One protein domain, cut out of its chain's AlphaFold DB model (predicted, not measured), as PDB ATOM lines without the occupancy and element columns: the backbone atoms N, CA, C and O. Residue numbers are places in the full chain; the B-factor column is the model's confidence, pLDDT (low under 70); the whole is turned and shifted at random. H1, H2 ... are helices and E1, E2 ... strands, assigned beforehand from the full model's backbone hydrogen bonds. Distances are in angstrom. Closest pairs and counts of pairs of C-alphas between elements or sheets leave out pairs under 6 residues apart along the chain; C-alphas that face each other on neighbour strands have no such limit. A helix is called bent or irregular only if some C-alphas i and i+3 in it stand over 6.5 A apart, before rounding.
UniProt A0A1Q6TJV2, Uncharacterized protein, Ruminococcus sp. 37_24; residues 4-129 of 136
ATOM      1  N   GLU A   4     -45.294 -23.079 -13.497       85.62
ATOM      2  CA  GLU A   4     -45.738 -24.325 -12.867       85.62
ATOM      3  C   GLU A   4     -45.503 -25.535 -13.778       85.62
ATOM      4  O   GLU A   4     -45.031 -26.575 -13.317       85.62
ATOM      5  N   LYS A   5     -45.737 -25.385 -15.089       85.62
ATOM      6  CA  LYS A   5     -45.459 -26.437 -16.082       85.62
ATOM      7  C   LYS A   5     -43.968 -26.717 -16.226       85.62
ATOM      8  O   LYS A   5     -43.579 -27.877 -16.348       85.62
ATOM      9  N   GLU A   6     -43.140 -25.675 -16.204       90.62
ATOM     10  CA  GLU A   6     -41.684 -25.826 -16.206       90.62
ATOM     11  C   GLU A   6     -41.210 -26.579 -14.961       90.62
ATOM     12  O   GLU A   6     -40.479 -27.563 -15.082       90.62
ATOM     13  N   LYS A   7     -41.660 -26.156 -13.774       91.75
ATOM     14  CA  LYS A   7     -41.295 -26.806 -12.514       91.75
ATOM     15  C   LYS A   7     -41.663 -28.291 -12.527       91.75
ATOM     16  O   LYS A   7     -40.791 -29.124 -12.290       91.75
ATOM     17  N   LEU A   8     -42.907 -28.611 -12.888       93.25
ATOM     18  CA  LEU A   8     -43.364 -29.992 -13.030       93.25
ATOM     19  C   LEU A   8     -42.477 -30.779 -13.998       93.25
ATOM     20  O   LEU A   8     -42.058 -31.890 -13.693       93.25
ATOM     21  N   SER A   9     -42.155 -30.201 -15.153       93.94
ATOM     22  CA  SER A   9     -41.335 -30.877 -16.162       93.94
ATOM     23  C   SER A   9     -39.933 -31.191 -15.640       93.94
ATOM     24  O   SER A   9     -39.446 -32.301 -15.858       93.94
ATOM     25  N   LYS A  10     -39.315 -30.268 -14.887       93.56
ATOM     26  CA  LYS A  10     -38.023 -30.496 -14.220       93.56
ATOM     27  C   LYS A  10     -38.112 -31.586 -13.144       93.56
ATOM     28  O   LYS A  10     -37.238 -32.451 -13.092       93.56
ATOM     29  N   GLU A  11     -39.159 -31.586 -12.317       95.38
ATOM     30  CA  GLU A  11     -39.371 -32.597 -11.266       95.38
ATOM     31  C   GLU A  11     -39.562 -33.997 -11.868       95.38
ATOM     32  O   GLU A  11     -38.875 -34.945 -11.482       95.38
ATOM     33  N   ILE A  12     -40.416 -34.118 -12.886       96.50
ATOM     34  CA  ILE A  12     -40.639 -35.368 -13.623       96.50
ATOM     35  C   ILE A  12     -39.368 -35.830 -14.341       96.50
ATOM     36  O   ILE A  12     -39.045 -37.020 -14.317       96.50
ATOM     37  N   PHE A  13     -38.615 -34.913 -14.952       94.88
ATOM     38  CA  PHE A  13     -37.333 -35.234 -15.577       94.88
ATOM     39  C   PHE A  13     -36.346 -35.826 -14.563       94.88
ATOM     40  O   PHE A  13     -35.731 -36.861 -14.825       94.88
ATOM     41  N   LEU A  14     -36.229 -35.214 -13.383       94.75
ATOM     42  CA  LEU A  14     -35.380 -35.698 -12.296       94.75
ATOM     43  C   LEU A  14     -35.827 -37.074 -11.791       94.75
ATOM     44  O   LEU A  14     -34.981 -37.961 -11.637       94.75
ATOM     45  N   ILE A  15     -37.136 -37.298 -11.629       96.31
ATOM     46  CA  ILE A  15     -37.682 -38.620 -11.293       96.31
ATOM     47  C   ILE A  15     -37.272 -39.655 -12.353       96.31
ATOM     48  O   ILE A  15     -36.723 -40.699 -12.011       96.31
ATOM     49  N   CYS A  16     -37.416 -39.349 -13.646       95.06
ATOM     50  CA  CYS A  16     -36.958 -40.225 -14.734       95.06
ATOM     51  C   CYS A  16     -35.437 -40.481 -14.725       95.06
ATOM     52  O   CYS A  16     -34.992 -41.552 -15.132       95.06
ATOM     53  N   LYS A  17     -34.622 -39.533 -14.248       92.19
ATOM     54  CA  LYS A  17     -33.169 -39.714 -14.064       92.19
ATOM     55  C   LYS A  17     -32.810 -40.499 -12.792       92.19
ATOM     56  O   LYS A  17     -31.622 -40.662 -12.518       92.19
ATOM     57  N   GLY A  18     -33.791 -40.971 -12.019       92.75
ATOM     58  CA  GLY A  18     -33.558 -41.715 -10.779       92.75
ATOM     59  C   GLY A  18     -33.269 -40.833  -9.563       92.75
ATOM     60  O   GLY A  18     -32.713 -41.318  -8.584       92.75
ATOM     61  N   ARG A  19     -33.589 -39.533  -9.616       93.81
ATOM     62  CA  ARG A  19     -33.305 -38.565  -8.542       93.81
ATOM     63  C   ARG A  19     -34.445 -38.507  -7.525       93.81
ATOM     64  O   ARG A  19     -35.160 -37.515  -7.429       93.81
ATOM     65  N   TYR A  20     -34.629 -39.601  -6.800       94.38
ATOM     66  CA  TYR A  20     -35.604 -39.780  -5.721       94.38
ATOM     67  C   TYR A  20     -35.105 -40.893  -4.785       94.38
ATOM     68  O   TYR A  20     -34.149 -41.597  -5.112       94.38
ATOM     69  N   ASN A  21     -35.758 -41.096  -3.637       92.25
ATOM     70  CA  ASN A  21     -35.414 -42.197  -2.732       92.25
ATOM     71  C   ASN A  21     -35.779 -43.563  -3.357       92.25
ATOM     72  O   ASN A  21     -36.905 -44.045  -3.213       92.25
ATOM     73  N   CYS A  22     -34.828 -44.173  -4.063       89.19
ATOM     74  CA  CYS A  22     -35.009 -45.449  -4.755       89.19
ATOM     75  C   CYS A  22     -35.125 -46.655  -3.813       89.19
ATOM     76  O   CYS A  22     -35.699 -47.669  -4.202       89.19
ATOM     77  N   GLU A  23     -34.639 -46.545  -2.572       89.94
ATOM     78  CA  GLU A  23     -34.834 -47.579  -1.547       89.94
ATOM     79  C   GLU A  23     -36.303 -47.652  -1.116       89.94
ATOM     80  O   GLU A  23     -36.832 -48.736  -0.872       89.94
ATOM     81  N   LYS A  24     -36.974 -46.495  -1.049       92.75
ATOM     82  CA  LYS A  24     -38.387 -46.392  -0.672       92.75
ATOM     83  C   LYS A  24     -39.333 -46.666  -1.840       92.75
ATOM     84  O   LYS A  24     -40.362 -47.312  -1.652       92.75
ATOM     85  N   TYR A  25     -39.005 -46.169  -3.031       90.31
ATOM     86  CA  TYR A  25     -39.835 -46.289  -4.229       90.31
ATOM     87  C   TYR A  25     -39.075 -47.129  -5.260       90.31
ATOM     88  O   TYR A  25     -38.198 -46.629  -5.954       90.31
ATOM     89  N   GLY A  26     -39.365 -48.429  -5.337       91.38
ATOM     90  CA  GLY A  26     -38.544 -49.401  -6.076       91.38
ATOM     91  C   GLY A  26     -38.420 -49.165  -7.588       91.38
ATOM     92  O   GLY A  26     -37.582 -49.788  -8.240       91.38
ATOM     93  N   SER A  27     -39.220 -48.265  -8.167       95.25
ATOM     94  CA  SER A  27     -39.160 -47.902  -9.582       95.25
ATOM     95  C   SER A  27     -39.541 -46.441  -9.841       95.25
ATOM     96  O   SER A  27     -40.166 -45.775  -9.016       95.25
ATOM     97  N   VAL A  28     -39.199 -45.947 -11.038       96.38
ATOM     98  CA  VAL A  28     -39.604 -44.612 -11.518       96.38
ATOM     99  C   VAL A  28     -41.128 -44.496 -11.560       96.38
ATOM    100  O   VAL A  28     -41.678 -43.441 -11.263       96.38
ATOM    101  N   PHE A  29     -41.818 -45.585 -11.910       96.81
ATOM    102  CA  PHE A  29     -43.274 -45.601 -11.949       96.81
ATOM    103  C   PHE A  29     -43.877 -45.476 -10.545       96.81
ATOM    104  O   PHE A  29     -44.793 -44.681 -10.362       96.81
ATOM    105  N   ASP A  30     -43.314 -46.160  -9.542       96.56
ATOM    106  CA  ASP A  30     -43.755 -46.029  -8.142       96.56
ATOM    107  C   ASP A  30     -43.518 -44.611  -7.610       96.56
ATOM    108  O   ASP A  30     -44.377 -44.036  -6.941       96.56
ATOM    109  N   ALA A  31     -42.372 -44.017  -7.956       97.31
ATOM    110  CA  ALA A  31     -42.059 -42.632  -7.620       97.31
ATOM    111  C   ALA A  31     -43.057 -41.651  -8.261       97.31
ATOM    112  O   ALA A  31     -43.547 -40.740  -7.592       97.31
ATOM    113  N   MET A  32     -43.418 -41.861  -9.531       97.00
ATOM    114  CA  MET A  32     -44.451 -41.070 -10.206       97.00
ATOM    115  C   MET A  32     -45.844 -41.293  -9.625       97.00
ATOM    116  O   MET A  32     -46.599 -40.330  -9.525       97.00
ATOM    117  N   ASN A  33     -46.194 -42.518  -9.224       96.88
ATOM    118  CA  ASN A  33     -47.470 -42.790  -8.564       96.88
ATOM    119  C   ASN A  33     -47.559 -42.029  -7.238       96.88
ATOM    120  O   ASN A  33     -48.549 -41.354  -6.965       96.88
ATOM    121  N   LYS A  34     -46.475 -42.027  -6.452       96.12
ATOM    122  CA  LYS A  34     -46.431 -41.253  -5.209       96.12
ATOM    123  C   LYS A  34     -46.519 -39.746  -5.454       96.12
ATOM    124  O   LYS A  34     -47.236 -39.053  -4.735       96.12
ATOM    125  N   TYR A  35     -45.816 -39.249  -6.470       96.44
ATOM    126  CA  TYR A  35     -45.912 -37.855  -6.901       96.44
ATOM    127  C   TYR A  35     -47.349 -37.497  -7.321       96.44
ATOM    128  O   TYR A  35     -47.869 -36.449  -6.945       96.44
ATOM    129  N   TYR A  36     -48.015 -38.388  -8.061       96.06
ATOM    130  CA  TYR A  36     -49.404 -38.226  -8.482       96.06
ATOM    131  C   TYR A  36     -50.360 -38.114  -7.291       96.06
ATOM    132  O   TYR A  36     -51.167 -37.187  -7.258       96.06
ATOM    133  N   HIS A  37     -50.222 -38.982  -6.286       95.25
ATOM    134  CA  HIS A  37     -51.024 -38.898  -5.062       95.25
ATOM    135  C   HIS A  37     -50.816 -37.563  -4.347       95.25
ATOM    136  O   HIS A  37     -51.763 -36.804  -4.174       95.25
ATOM    137  N   LYS A  38     -49.554 -37.182  -4.114       93.38
ATOM    138  CA  LYS A  38     -49.190 -35.943  -3.407       93.38
ATOM    139  C   LYS A  38     -49.759 -34.660  -4.033       93.38
ATOM    140  O   LYS A  38     -50.045 -33.714  -3.300       93.38
ATOM    141  N   TYR A  39     -49.873 -34.591  -5.361       92.31
ATOM    142  CA  TYR A  39     -50.181 -33.336  -6.064       92.31
ATOM    143  C   TYR A  39     -51.480 -33.332  -6.876       92.31
ATOM    144  O   TYR A  39     -51.922 -32.253  -7.274       92.31
ATOM    145  N   TYR A  40     -52.095 -34.487  -7.142       89.62
ATOM    146  CA  TYR A  40     -53.253 -34.584  -8.038       89.62
ATOM    147  C   TYR A  40     -54.433 -35.346  -7.441       89.62
ATOM    148  O   TYR A  40     -55.553 -34.834  -7.478       89.62
ATOM    149  N   CYS A  41     -54.226 -36.579  -6.973       88.44
ATOM    150  CA  CYS A  41     -55.322 -37.439  -6.525       88.44
ATOM    151  C   CYS A  41     -54.822 -38.560  -5.616       88.44
ATOM    152  O   CYS A  41     -54.149 -39.456  -6.103       88.44
ATOM    153  N   ASP A  42     -55.207 -38.555  -4.342       86.38
ATOM    154  CA  ASP A  42     -54.789 -39.575  -3.366       86.38
ATOM    155  C   ASP A  42     -55.535 -40.921  -3.493       86.38
ATOM    156  O   ASP A  42     -55.082 -41.930  -2.959       86.38
ATOM    157  N   ASP A  43     -56.676 -40.955  -4.192       89.94
ATOM    158  CA  ASP A  43     -57.604 -42.100  -4.161       89.94
ATOM    159  C   ASP A  43     -57.461 -43.070  -5.347       89.94
ATOM    160  O   ASP A  43     -58.041 -44.159  -5.334       89.94
ATOM    161  N   ILE A  44     -56.750 -42.677  -6.407       91.50
ATOM    162  CA  ILE A  44     -56.662 -43.443  -7.658       91.50
ATOM    163  C   ILE A  44     -55.199 -43.720  -7.975       91.50
ATOM    164  O   ILE A  44     -54.380 -42.810  -8.013       91.50
ATOM    165  N   ASP A  45     -54.867 -44.976  -8.259       94.19
ATOM    166  CA  ASP A  45     -53.525 -45.323  -8.716       94.19
ATOM    167  C   ASP A  45     -53.257 -44.817 -10.136       94.19
ATOM    168  O   ASP A  45     -54.081 -44.924 -11.055       94.19
ATOM    169  N   LEU A  46     -52.052 -44.290 -10.323       95.31
ATOM    170  CA  LEU A  46     -51.530 -43.884 -11.611       95.31
ATOM    171  C   LEU A  46     -51.483 -45.095 -12.547       95.31
ATOM    172  O   LEU A  46     -50.968 -46.161 -12.217       95.31
ATOM    173  N   THR A  47     -51.981 -44.912 -13.765       94.88
ATOM    174  CA  THR A  47     -51.810 -45.882 -14.854       94.88
ATOM    175  C   THR A  47     -50.707 -45.408 -15.795       94.88
ATOM    176  O   THR A  47     -50.459 -44.207 -15.894       94.88
ATOM    177  N   TYR A  48     -50.082 -46.310 -16.560       93.81
ATOM    178  CA  TYR A  48     -49.096 -45.913 -17.579       93.81
ATOM    179  C   TYR A  48     -49.656 -44.906 -18.584       93.81
ATOM    180  O   TYR A  48     -48.977 -43.944 -18.935       93.81
ATOM    181  N   LYS A  49     -50.916 -45.082 -18.999       90.75
ATOM    182  CA  LYS A  49     -51.600 -44.137 -19.884       90.75
ATOM    183  C   LYS A  49     -51.646 -42.746 -19.267       90.75
ATOM    184  O   LYS A  49     -51.300 -41.768 -19.926       90.75
ATOM    185  N   LEU A  50     -52.052 -42.670 -18.000       93.50
ATOM    186  CA  LEU A  50     -52.148 -41.404 -17.296       93.50
ATOM    187  C   LEU A  50     -50.757 -40.787 -17.111       93.50
ATOM    188  O   LEU A  50     -50.573 -39.641 -17.500       93.50
ATOM    189  N   ALA A  51     -49.761 -41.558 -16.661       96.00
ATOM    190  CA  ALA A  51     -48.370 -41.117 -16.521       96.00
ATOM    191  C   ALA A  51     -47.805 -40.529 -17.827       96.00
ATOM    192  O   ALA A  51     -47.186 -39.464 -17.819       96.00
ATOM    193  N   ASN A  52     -48.068 -41.186 -18.962       92.69
ATOM    194  CA  ASN A  52     -47.677 -40.680 -20.275       92.69
ATOM    195  C   ASN A  52     -48.318 -39.314 -20.559       92.69
ATOM    196  O   ASN A  52     -47.626 -38.375 -20.945       92.69
ATOM    197  N   GLN A  53     -49.631 -39.202 -20.339       91.25
ATOM    198  CA  GLN A  53     -50.417 -38.013 -20.669       91.25
ATOM    199  C   GLN A  53     -50.106 -36.803 -19.783       91.25
ATOM    200  O   GLN A  53     -50.011 -35.693 -20.303       91.25
ATOM    201  N   ILE A  54     -49.976 -36.998 -18.467       93.94
ATOM    202  CA  ILE A  54     -49.873 -35.883 -17.512       93.94
ATOM    203  C   ILE A  54     -48.434 -35.546 -17.118       93.94
ATOM    204  O   ILE A  54     -48.186 -34.420 -16.699       93.94
ATOM    205  N   PHE A  55     -47.491 -36.485 -17.257       95.94
ATOM    206  CA  PHE A  55     -46.098 -36.274 -16.857       95.94
ATOM    207  C   PHE A  55     -45.142 -36.322 -18.043       95.94
ATOM    208  O   PHE A  55     -44.429 -35.352 -18.295       95.94
ATOM    209  N   LEU A  56     -45.121 -37.429 -18.793       94.12
ATOM    210  CA  LEU A  56     -44.074 -37.627 -19.794       94.12
ATOM    211  C   LEU A  56     -44.229 -36.727 -21.019       94.12
ATOM    212  O   LEU A  56     -43.231 -36.162 -21.455       94.12
ATOM    213  N   PHE A  57     -45.433 -36.560 -21.569       90.38
ATOM    214  CA  PHE A  57     -45.623 -35.676 -22.724       90.38
ATOM    215  C   PHE A  57     -45.308 -34.210 -22.406       90.38
ATOM    216  O   PHE A  57     -44.519 -33.636 -23.158       90.38
ATOM    217  N   PRO A  58     -45.801 -33.617 -21.297       91.44
ATOM    218  CA  PRO A  58     -45.403 -32.261 -20.918       91.44
ATOM    219  C   PRO A  58     -43.892 -32.108 -20.718       91.44
ATOM    220  O   PRO A  58     -43.307 -31.137 -21.188       91.44
ATOM    221  N   MET A  59     -43.239 -33.086 -20.083       93.56
ATOM    222  CA  MET A  59     -41.788 -33.059 -19.875       93.56
ATOM    223  C   MET A  59     -41.008 -33.156 -21.194       93.56
ATOM    224  O   MET A  59     -40.039 -32.427 -21.387       93.56
ATOM    225  N   VAL A  60     -41.438 -34.008 -22.129       90.06
ATOM    226  CA  VAL A  60     -40.822 -34.111 -23.463       90.06
ATOM    227  C   VAL A  60     -40.994 -32.804 -24.241       90.06
ATOM    228  O   VAL A  60     -40.025 -32.323 -24.823       90.06
ATOM    229  N   GLU A  61     -42.196 -32.223 -24.240       86.81
ATOM    230  CA  GLU A  61     -42.480 -30.931 -24.882       86.81
ATOM    231  C   GLU A  61     -41.583 -29.830 -24.306       86.81
ATOM    232  O   GLU A  61     -40.885 -29.148 -25.058       86.81
ATOM    233  N   TRP A  62     -41.495 -29.747 -22.975       89.12
ATOM    234  CA  TRP A  62     -40.594 -28.837 -22.273       89.12
ATOM    235  C   TRP A  62     -39.138 -28.989 -22.734       89.12
ATOM    236  O   TRP A  62     -38.491 -27.988 -23.055       89.12
ATOM    237  N   ILE A  63     -38.621 -30.222 -22.827       86.81
ATOM    238  CA  ILE A  63     -37.240 -30.446 -23.275       86.81
ATOM    239  C   ILE A  63     -37.029 -29.924 -24.692       86.81
ATOM    240  O   ILE A  63     -36.026 -29.265 -24.964       86.81
ATOM    241  N   LEU A  64     -37.961 -30.214 -25.597       82.19
ATOM    242  CA  LEU A  64     -37.845 -29.837 -27.004       82.19
ATOM    243  C   LEU A  64     -37.893 -28.324 -27.211       82.19
ATOM    244  O   LEU A  64     -37.162 -27.795 -28.048       82.19
ATOM    245  N   GLU A  65     -38.737 -27.632 -26.449       81.88
ATOM    246  CA  GLU A  65     -38.877 -26.180 -26.536       81.88
ATOM    247  C   GLU A  65     -37.651 -25.439 -25.986       81.88
ATOM    248  O   GLU A  65     -37.284 -24.385 -26.512       81.88
ATOM    249  N   ASN A  66     -37.008 -25.982 -24.946       78.44
ATOM    250  CA  ASN A  66     -36.006 -25.253 -24.163       78.44
ATOM    251  C   ASN A  66     -34.567 -25.720 -24.414       78.44
ATOM    252  O   ASN A  66     -33.632 -24.964 -24.151       78.44
ATOM    253  N   HIS A  67     -34.366 -26.917 -24.972       72.50
ATOM    254  CA  HIS A  67     -33.039 -27.497 -25.174       72.50
ATOM    255  C   HIS A  67     -32.830 -27.829 -26.653       72.50
ATOM    256  O   HIS A  67     -33.203 -28.888 -27.162       72.50
ATOM    257  N   ARG A  68     -32.228 -26.877 -27.376       57.62
ATOM    258  CA  ARG A  68     -31.922 -26.995 -28.808       57.62
ATOM    259  C   ARG A  68     -30.722 -27.912 -29.046       57.62
ATOM    260  O   ARG A  68     -29.624 -27.443 -29.323       57.62
ATOM    261  N   ASP A  69     -30.953 -29.218 -29.013       64.25
ATOM    262  CA  ASP A  69     -30.060 -30.191 -29.646       64.25
ATOM    263  C   ASP A  69     -30.819 -30.950 -30.749       64.25
ATOM    264  O   ASP A  69     -31.822 -31.636 -30.519       64.25
ATOM    265  N   ASN A  70     -30.330 -30.829 -31.986       56.31
ATOM    266  CA  ASN A  70     -30.876 -31.527 -33.152       56.31
ATOM    267  C   ASN A  70     -30.817 -33.060 -32.990       56.31
ATOM    268  O   ASN A  70     -31.621 -33.777 -33.593       56.31
ATOM    269  N   LYS A  71     -29.911 -33.582 -32.152       60.22
ATOM    270  CA  LYS A  71     -29.813 -35.018 -31.847       60.22
ATOM    271  C   LYS A  71     -30.994 -35.521 -31.013       60.22
ATOM    272  O   LYS A  71     -31.428 -36.656 -31.219       60.22
ATOM    273  N   LEU A  72     -31.568 -34.683 -30.142       66.75
ATOM    274  CA  LEU A  72     -32.737 -35.044 -29.327       66.75
ATOM    275  C   LEU A  72     -33.970 -35.310 -30.200       66.75
ATOM    276  O   LEU A  72     -34.694 -36.281 -29.978       66.75
ATOM    277  N   HIS A  73     -34.147 -34.512 -31.255       65.94
ATOM    278  CA  HIS A  73     -35.259 -34.632 -32.199       65.94
ATOM    279  C   HIS A  73     -35.214 -35.942 -33.005       65.94
ATOM    280  O   HIS A  73     -36.242 -36.592 -33.203       65.94
ATOM    281  N   SER A  74     -34.023 -36.371 -33.439       61.59
ATOM    282  CA  SER A  74     -33.851 -37.620 -34.200       61.59
ATOM    283  C   SER A  74     -34.186 -38.864 -33.365       61.59
ATOM    284  O   SER A  74     -34.821 -39.797 -33.865       61.59
ATOM    285  N   PHE A  75     -33.839 -38.862 -32.076       64.25
ATOM    286  CA  PHE A  75     -34.120 -39.989 -31.184       64.25
ATOM    287  C   PHE A  75     -35.614 -40.104 -30.844       64.25
ATOM    288  O   PHE A  75     -36.160 -41.207 -30.819       64.25
ATOM    289  N   LEU A  76     -36.312 -38.975 -30.684       67.31
ATOM    290  CA  LEU A  76     -37.769 -38.955 -30.509       67.31
ATOM    291  C   LEU A  76     -38.501 -39.511 -31.734       67.31
ATOM    292  O   LEU A  76     -39.439 -40.294 -31.584       67.31
ATOM    293  N   TYR A  77     -38.029 -39.199 -32.945       64.25
ATOM    294  CA  TYR A  77     -38.567 -39.809 -34.163       64.25
ATOM    295  C   TYR A  77     -38.470 -41.345 -34.111       64.25
ATOM    296  O   TYR A  77     -39.407 -42.031 -34.508       64.25
ATOM    297  N   HIS A  78     -37.385 -41.909 -33.567       64.12
ATOM    298  CA  HIS A  78     -37.267 -43.357 -33.344       64.12
ATOM    299  C   HIS A  78     -38.190 -43.893 -32.240       64.12
ATOM    300  O   HIS A  78     -38.722 -44.993 -32.379       64.12
ATOM    301  N   ILE A  79     -38.431 -43.136 -31.171       67.38
ATOM    302  CA  ILE A  79     -39.353 -43.547 -30.099       67.38
ATOM    303  C   ILE A  79     -40.787 -43.668 -30.622       67.38
ATOM    304  O   ILE A  79     -41.451 -44.674 -30.348       67.38
ATOM    305  N   PHE A  80     -41.234 -42.674 -31.399       66.69
ATOM    306  CA  PHE A  80     -42.624 -42.552 -31.838       66.69
ATOM    307  C   PHE A  80     -42.935 -43.241 -33.179       66.69
ATOM    308  O   PHE A  80     -44.063 -43.697 -33.347       66.69
ATOM    309  N   ASN A  81     -41.975 -43.382 -34.108       61.62
ATOM    310  CA  ASN A  81     -42.235 -43.980 -35.433       61.62
ATOM    311  C   ASN A  81     -41.759 -45.426 -35.606       61.62
ATOM    312  O   ASN A  81     -42.132 -46.072 -36.589       61.62
ATOM    313  N   ASN A  82     -40.936 -45.966 -34.703       54.97
ATOM    314  CA  ASN A  82     -40.378 -47.301 -34.902       54.97
ATOM    315  C   ASN A  82     -41.357 -48.391 -34.428       54.97
ATOM    316  O   ASN A  82     -41.297 -48.898 -33.303       54.97
ATOM    317  N   ASN A  83     -42.266 -48.738 -35.342       52.00
ATOM    318  CA  ASN A  83     -43.231 -49.832 -35.272       52.00
ATOM    319  C   ASN A  83     -42.600 -51.204 -35.607       52.00
ATOM    320  O   ASN A  83     -43.259 -52.061 -36.176       52.00
ATOM    321  N   LEU A  84     -41.313 -51.436 -35.345       49.62
ATOM    322  CA  LEU A  84     -40.656 -52.717 -35.676       49.62
ATOM    323  C   LEU A  84     -40.333 -53.581 -34.449       49.62
ATOM    324  O   LEU A  84     -39.872 -54.705 -34.592       49.62
ATOM    325  N   PHE A  85     -40.652 -53.099 -33.246       47.00
ATOM    326  CA  PHE A  85     -40.586 -53.871 -31.997       47.00
ATOM    327  C   PHE A  85     -41.913 -54.580 -31.658       47.00
ATOM    328  O   PHE A  85     -42.135 -54.974 -30.515       47.00
ATOM    329  N   TRP A  86     -42.824 -54.734 -32.626       52.03
ATOM    330  CA  TRP A  86     -44.106 -55.415 -32.424       52.03
ATOM    331  C   TRP A  86     -43.956 -56.920 -32.611       52.03
ATOM    332  O   TRP A  86     -44.341 -57.471 -33.636       52.03
ATOM    333  N   ASN A  87     -43.424 -57.583 -31.589       45.56
ATOM    334  CA  ASN A  87     -43.645 -59.008 -31.402       45.56
ATOM    335  C   ASN A  87     -44.427 -59.210 -30.104       45.56
ATOM    336  O   ASN A  87     -43.848 -59.167 -29.027       45.56
ATOM    337  N   GLY A  88     -45.738 -59.433 -30.255       46.59
ATOM    338  CA  GLY A  88     -46.588 -60.145 -29.295       46.59
ATOM    339  C   GLY A  88     -46.945 -59.405 -28.005       46.59
ATOM    340  O   GLY A  88     -46.130 -59.296 -27.104       46.59
ATOM    341  N   GLU A  89     -48.201 -58.960 -27.913       55.56
ATOM    342  CA  GLU A  89     -48.980 -58.833 -26.667       55.56
ATOM    343  C   GLU A  89     -48.248 -58.319 -25.402       55.56
ATOM    344  O   GLU A  89     -47.875 -59.107 -24.541       55.56
ATOM    345  N   CYS A  90     -48.136 -56.994 -25.220       53.81
ATOM    346  CA  CYS A  90     -48.238 -56.351 -23.894       53.81
ATOM    347  C   CYS A  90     -48.301 -54.810 -23.993       53.81
ATOM    348  O   CYS A  90     -47.523 -54.188 -24.710       53.81
ATOM    349  N   ASN A  91     -49.279 -54.233 -23.288       78.38
ATOM    350  CA  ASN A  91     -49.582 -52.824 -22.974       78.38
ATOM    351  C   ASN A  91     -48.786 -51.699 -23.700       78.38
ATOM    352  O   ASN A  91     -47.668 -51.352 -23.315       78.38
ATOM    353  N   TYR A  92     -49.396 -51.063 -24.716       83.50
ATOM    354  CA  TYR A  92     -48.811 -49.942 -25.485       83.50
ATOM    355  C   TYR A  92     -48.294 -48.803 -24.598       83.50
ATOM    356  O   TYR A  92     -47.184 -48.313 -24.810       83.50
ATOM    357  N   ASP A  93     -49.080 -48.408 -23.594       87.69
ATOM    358  CA  ASP A  93     -48.751 -47.275 -22.734       87.69
ATOM    359  C   ASP A  93     -47.502 -47.537 -21.885       87.69
ATOM    360  O   ASP A  93     -46.655 -46.658 -21.735       87.69
ATOM    361  N   GLU A  94     -47.340 -48.759 -21.381       91.12
ATOM    362  CA  GLU A  94     -46.149 -49.159 -20.628       91.12
ATOM    363  C   GLU A  94     -44.894 -49.157 -21.513       91.12
ATOM    364  O   GLU A  94     -43.823 -48.700 -21.106       91.12
ATOM    365  N   ASN A  95     -45.020 -49.630 -22.754       87.00
ATOM    366  CA  ASN A  95     -43.912 -49.615 -23.706       87.00
ATOM    367  C   ASN A  95     -43.499 -48.190 -24.077       87.00
ATOM    368  O   ASN A  95     -42.303 -47.895 -24.159       87.00
ATOM    369  N   LEU A  96     -44.467 -47.295 -24.284       87.19
ATOM    370  CA  LEU A  96     -44.188 -45.888 -24.545       87.19
ATOM    371  C   LEU A  96     -43.475 -45.235 -23.355       87.19
ATOM    372  O   LEU A  96     -42.449 -44.581 -23.549       87.19
ATOM    373  N   PHE A  97     -43.953 -45.499 -22.137       92.25
ATOM    374  CA  PHE A  97     -43.324 -45.041 -20.900       92.25
ATOM    375  C   PHE A  97     -41.847 -45.458 -20.836       92.25
ATOM    376  O   PHE A  97     -40.960 -44.616 -20.683       92.25
ATOM    377  N   LYS A  98     -41.558 -46.752 -21.036       90.75
ATOM    378  CA  LYS A  98     -40.192 -47.307 -21.005       90.75
ATOM    379  C   LYS A  98     -39.278 -46.695 -22.072       90.75
ATOM    380  O   LYS A  98     -38.101 -46.445 -21.801       90.75
ATOM    381  N   LYS A  99     -39.797 -46.434 -23.276       86.94
ATOM    382  CA  LYS A  99     -39.026 -45.792 -24.356       86.94
ATOM    383  C   LYS A  99     -38.658 -44.350 -24.017       86.94
ATOM    384  O   LYS A  99     -37.498 -43.977 -24.182       86.94
ATOM    385  N   ILE A 100     -39.615 -43.561 -23.524       90.38
ATOM    386  CA  ILE A 100     -39.351 -42.178 -23.101       90.38
ATOM    387  C   ILE A 100     -38.353 -42.175 -21.943       90.38
ATOM    388  O   ILE A 100     -37.378 -41.433 -21.993       90.38
ATOM    389  N   LEU A 101     -38.526 -43.053 -20.950       91.50
ATOM    390  CA  LEU A 101     -37.586 -43.183 -19.838       91.50
ATOM    391  C   LEU A 101     -36.158 -43.474 -20.325       91.50
ATOM    392  O   LEU A 101     -35.211 -42.809 -19.910       91.50
ATOM    393  N   SER A 102     -36.007 -44.420 -21.255       87.56
ATOM    394  CA  SER A 102     -34.700 -44.769 -21.834       87.56
ATOM    395  C   SER A 102     -34.059 -43.583 -22.560       87.56
ATOM    396  O   SER A 102     -32.848 -43.385 -22.483       87.56
ATOM    397  N   TRP A 103     -34.871 -42.768 -23.235       86.69
ATOM    398  CA  TRP A 103     -34.410 -41.529 -23.854       86.69
ATOM    399  C   TRP A 103     -33.972 -40.495 -22.823       86.69
ATOM    400  O   TRP A 103     -32.883 -39.954 -22.958       86.69
ATOM    401  N   VAL A 104     -34.734 -40.277 -21.751       89.06
ATOM    402  CA  VAL A 104     -34.339 -39.345 -20.681       89.06
ATOM    403  C   VAL A 104     -32.992 -39.739 -20.062       89.06
ATOM    404  O   VAL A 104     -32.143 -38.880 -19.810       89.06
ATOM    405  N   VAL A 105     -32.751 -41.038 -19.854       84.56
ATOM    406  CA  VAL A 105     -31.496 -41.539 -19.270       84.56
ATOM    407  C   VAL A 105     -30.273 -41.106 -20.082       84.56
ATOM    408  O   VAL A 105     -29.284 -40.696 -19.470       84.56
ATOM    409  N   ILE A 106     -30.345 -41.107 -21.417       83.62
ATOM    410  CA  ILE A 106     -29.213 -40.742 -22.290       83.62
ATOM    411  C   ILE A 106     -29.011 -39.229 -22.455       83.62
ATOM    412  O   ILE A 106     -27.998 -38.810 -23.012       83.62
ATOM    413  N   ILE A 107     -29.940 -38.397 -21.977       84.31
ATOM    414  CA  ILE A 107     -29.792 -36.942 -22.044       84.31
ATOM    415  C   ILE A 107     -28.763 -36.487 -21.010       84.31
ATOM    416  O   ILE A 107     -28.922 -36.703 -19.801       84.31
ATOM    417  N   ASN A 108     -27.719 -35.819 -21.499       83.25
ATOM    418  CA  ASN A 108     -26.751 -35.124 -20.662       83.25
ATOM    419  C   ASN A 108     -27.367 -33.826 -20.137       83.25
ATOM    420  O   ASN A 108     -27.863 -33.012 -20.908       83.25
ATOM    421  N   VAL A 109     -27.317 -33.628 -18.820       84.12
ATOM    422  CA  VAL A 109     -27.821 -32.407 -18.164       84.12
ATOM    423  C   VAL A 109     -26.801 -31.274 -18.178       84.12
ATOM    424  O   VAL A 109     -27.171 -30.104 -18.147       84.12
ATOM    425  N   LYS A 110     -25.516 -31.620 -18.262       84.50
ATOM    426  CA  LYS A 110     -24.400 -30.695 -18.430       84.50
ATOM    427  C   LYS A 110     -23.492 -31.187 -19.542       84.50
ATOM    428  O   LYS A 110     -23.369 -32.396 -19.742       84.50
ATOM    429  N   HIS A 111     -22.841 -30.258 -20.216       84.44
ATOM    430  CA  HIS A 111     -21.752 -30.547 -21.134       84.44
ATOM    431  C   HIS A 111     -20.511 -29.794 -20.669       84.44
ATOM    432  O   HIS A 111     -20.620 -28.766 -20.008       84.44
ATOM    433  N   TYR A 112     -19.344 -30.356 -20.945       85.00
ATOM    434  CA  TYR A 112     -18.082 -29.690 -20.657       85.00
ATOM    435  C   TYR A 112     -17.749 -28.767 -21.830       85.00
ATOM    436  O   TYR A 112     -17.758 -29.224 -22.977       85.00
ATOM    437  N   ASN A 113     -17.508 -27.492 -21.543       86.25
ATOM    438  CA  ASN A 113     -17.059 -26.513 -22.519       86.25
ATOM    439  C   ASN A 113     -15.533 -26.369 -22.404       86.25
ATOM    440  O   ASN A 113     -15.014 -25.850 -21.419       86.25
ATOM    441  N   GLU A 114     -14.816 -26.843 -23.425       89.00
ATOM    442  CA  GLU A 114     -13.349 -26.816 -23.479       89.00
ATOM    443  C   GLU A 114     -12.773 -25.391 -23.569       89.00
ATOM    444  O   GLU A 114     -11.624 -25.174 -23.193       89.00
ATOM    445  N   GLU A 115     -13.547 -24.412 -24.054       90.06
ATOM    446  CA  GLU A 115     -13.103 -23.016 -24.171       90.06
ATOM    447  C   GLU A 115     -13.138 -22.284 -22.826       90.06
ATOM    448  O   GLU A 115     -12.299 -21.417 -22.572       90.06
ATOM    449  N   THR A 116     -14.107 -22.621 -21.971       88.69
ATOM    450  CA  THR A 116     -14.302 -21.992 -20.656       88.69
ATOM    451  C   THR A 116     -13.758 -22.830 -19.498       88.69
ATOM    452  O   THR A 116     -13.638 -22.303 -18.398       88.69
ATOM    453  N   ASP A 117     -13.388 -24.094 -19.740       89.56
ATOM    454  CA  ASP A 117     -13.000 -25.086 -18.721       89.56
ATOM    455  C   ASP A 117     -14.098 -25.309 -17.656       89.56
ATOM    456  O   ASP A 117     -13.837 -25.612 -16.491       89.56
ATOM    457  N   GLU A 118     -15.365 -25.159 -18.056       87.94
ATOM    458  CA  GLU A 118     -16.522 -25.235 -17.162       87.94
ATOM    459  C   GLU A 118     -17.595 -26.215 -17.662       87.94
ATOM    460  O   GLU A 118     -17.760 -26.477 -18.855       87.94
ATOM    461  N   TYR A 119     -18.363 -26.775 -16.721       83.25
ATOM    462  CA  TYR A 119     -19.549 -27.569 -17.039       83.25
ATOM    463  C   TYR A 119     -20.782 -26.675 -17.154       83.25
ATOM    464  O   TYR A 119     -21.342 -26.238 -16.143       83.25
ATOM    465  N   GLU A 120     -21.265 -26.499 -18.374       83.38
ATOM    466  CA  GLU A 120     -22.435 -25.690 -18.691       83.38
ATOM    467  C   GLU A 120     -23.712 -26.535 -18.730       83.38
ATOM    468  O   GLU A 120     -23.726 -27.682 -19.195       83.38
ATOM    469  N   TRP A 121     -24.815 -25.964 -18.244       81.00
ATOM    470  CA  TRP A 121     -26.115 -26.625 -18.250       81.00
ATOM    471  C   TRP A 121     -26.640 -26.783 -19.677       81.00
ATOM    472  O   TRP A 121     -26.904 -25.807 -20.370       81.00
ATOM    473  N   VAL A 122     -26.838 -28.034 -20.090       80.19
ATOM    474  CA  VAL A 122     -27.651 -28.357 -21.270       80.19
ATOM    475  C   VAL A 122     -29.122 -28.250 -20.889       80.19
ATOM    476  O   VAL A 122     -29.906 -27.686 -21.642       80.19
ATOM    477  N   ILE A 123     -29.463 -28.756 -19.698       83.12
ATOM    478  CA  ILE A 123     -30.776 -28.645 -19.068       83.12
ATOM    479  C   ILE A 123     -30.603 -27.920 -17.742       83.12
ATOM    480  O   ILE A 123     -29.951 -28.448 -16.844       83.12
ATOM    481  N   ASP A 124     -31.178 -26.725 -17.606       84.19
ATOM    482  CA  ASP A 124     -31.051 -25.940 -16.379       84.19
ATOM    483  C   ASP A 124     -31.883 -26.543 -15.236       84.19
ATOM    484  O   ASP A 124     -33.104 -26.375 -15.150       84.19
ATOM    485  N   LEU A 125     -31.184 -27.253 -14.349       85.50
ATOM    486  CA  LEU A 125     -31.707 -27.851 -13.118       85.50
ATOM    487  C   LEU A 125     -31.092 -27.193 -11.873       85.50
ATOM    488  O   LEU A 125     -31.045 -27.808 -10.802       85.50
ATOM    489  N   SER A 126     -30.587 -25.962 -12.007       83.00
ATOM    490  CA  SER A 126     -29.912 -25.237 -10.923       83.00
ATOM    491  C   SER A 126     -30.802 -25.049  -9.689       83.00
ATOM    492  O   SER A 126     -30.313 -25.186  -8.568       83.00
ATOM    493  N   ASP A 127     -32.112 -24.883  -9.889       84.69
ATOM    494  CA  ASP A 127     -33.127 -24.762  -8.831       84.69
ATOM    495  C   ASP A 127     -33.136 -25.950  -7.848       84.69
ATOM    496  O   ASP A 127     -33.469 -25.796  -6.671       84.69
ATOM    497  N   PHE A 128     -32.741 -27.140  -8.309       83.25
ATOM    498  CA  PHE A 128     -32.725 -28.361  -7.499       83.25
ATOM    499  C   PHE A 128     -31.383 -28.591  -6.807       83.25
ATOM    500  O   PHE A 128     -31.302 -29.401  -5.888       83.25
ATOM    501  N   ASN A 129     -30.326 -27.885  -7.221       78.69
ATOM    502  CA  ASN A 129     -28.977 -27.947  -6.652       78.69
ATOM    503  C   ASN A 129     -28.470 -29.380  -6.377       78.69
ATOM    504  O   ASN A 129     -27.876 -29.665  -5.338       78.69
TER     505      ASN A 129
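This is residues 4 to 129 of the 136 residues of an uncharacterized protein of Ruminococcus sp. 37_24 (UniProt A0A1Q6TJV2). Three helices, H3, H4 and H5, run roughly side by side in a loose triangle, and a helical hairpin of H1 and H2 crosses H3 and H5 on the side away from H4. A small two-stranded hairpin, E1 and E2, extends away from these helices at one end of the longest axis. The printed part has 126 residues with five named helices and then two named strands, the class is mostly helix, and the two-stranded sheet, E1 - E2, is antiparallel. The whole is compact, with a radius of gyration of the C-alphas of 15.7 A and spans of 49 by 37 by 27 A.

H1, residues 4 to 16, and H2, residues 28 to 39, form a helical hairpin, running opposite ways at a shallow tilt of 30 degrees. They touch with residues 12 to 16 of H1 and 28 to 32 of H2 alone; their closest C-alphas, of Cys 16 and Val 28, are 6.0 A apart. H1 touches H3, residues 48 to 66, with its closest C-alphas, of Ser 9 and Met 59, 4.3 A apart; the two are only just about perpendicular, at 70.2 degrees, and H3 uses residues 55 to 62 alone. H2 and H3 are close but not clearly touching, with the C-alphas of Met 32 and Ala 51 nearest at 7.4 A. H5, residues 92 to 106, touches H1 about perpendicular at 86 degrees, the closest C-alphas, of Cys 16 and Leu 101, being 5.9 A apart. H5 touches H3 through residues 48 to 56 of H3 alone, the same way at 34.9 degrees, only just shallow; the C-alphas of Lys 49 and Asp 93 come closest, at 5.1 A. H4, residues 70 to 81, forms a helical hairpin with H5, opposite ways at a shallow tilt of 18 degrees, and is apart from H1 and H2; the closest C-alphas of H4 and H5, of Ile 79 and Lys 99, are 6.2 A apart. E1, residues 110 to 113, and E2, residues 118 to 121, form a hairpin, with N 111 and O 120 at 2.9 A and N 120 and O 111 at 2.9 A, within hydrogen-bond range. Every O i to N i+4 pair is within hydrogen-bond range in H1 and H2, against 13 of 15 in H3, 7 of 8 in H4 and 10 of 11 in H5.

H1 begins at C-alpha 4, (-45.738, -24.325, -12.867), and is 18.3 A long; H2 is 16.4 A, H4 17.0 A and H5 21.9 A. H3, 25.3 A long, has a kink of 32 degrees near residue 55 and is only just irregular, C-alphas 54 and 57 being 6.7 A apart. E1 is 9.4 A and E2 9.8 A long, and E2 ends at C-alpha 121, (-26.115, -26.625, -18.250).

The two C-alphas farthest apart, of Asp 43 and Glu 115, are 52.4 A apart. The printed part has no cut; the link from H1 to H2, 11 residues, is long. The mean pLDDT of the printed part is 84.0, and residues 68 to 90, of which 70 to 81 belong to H4, are under 70.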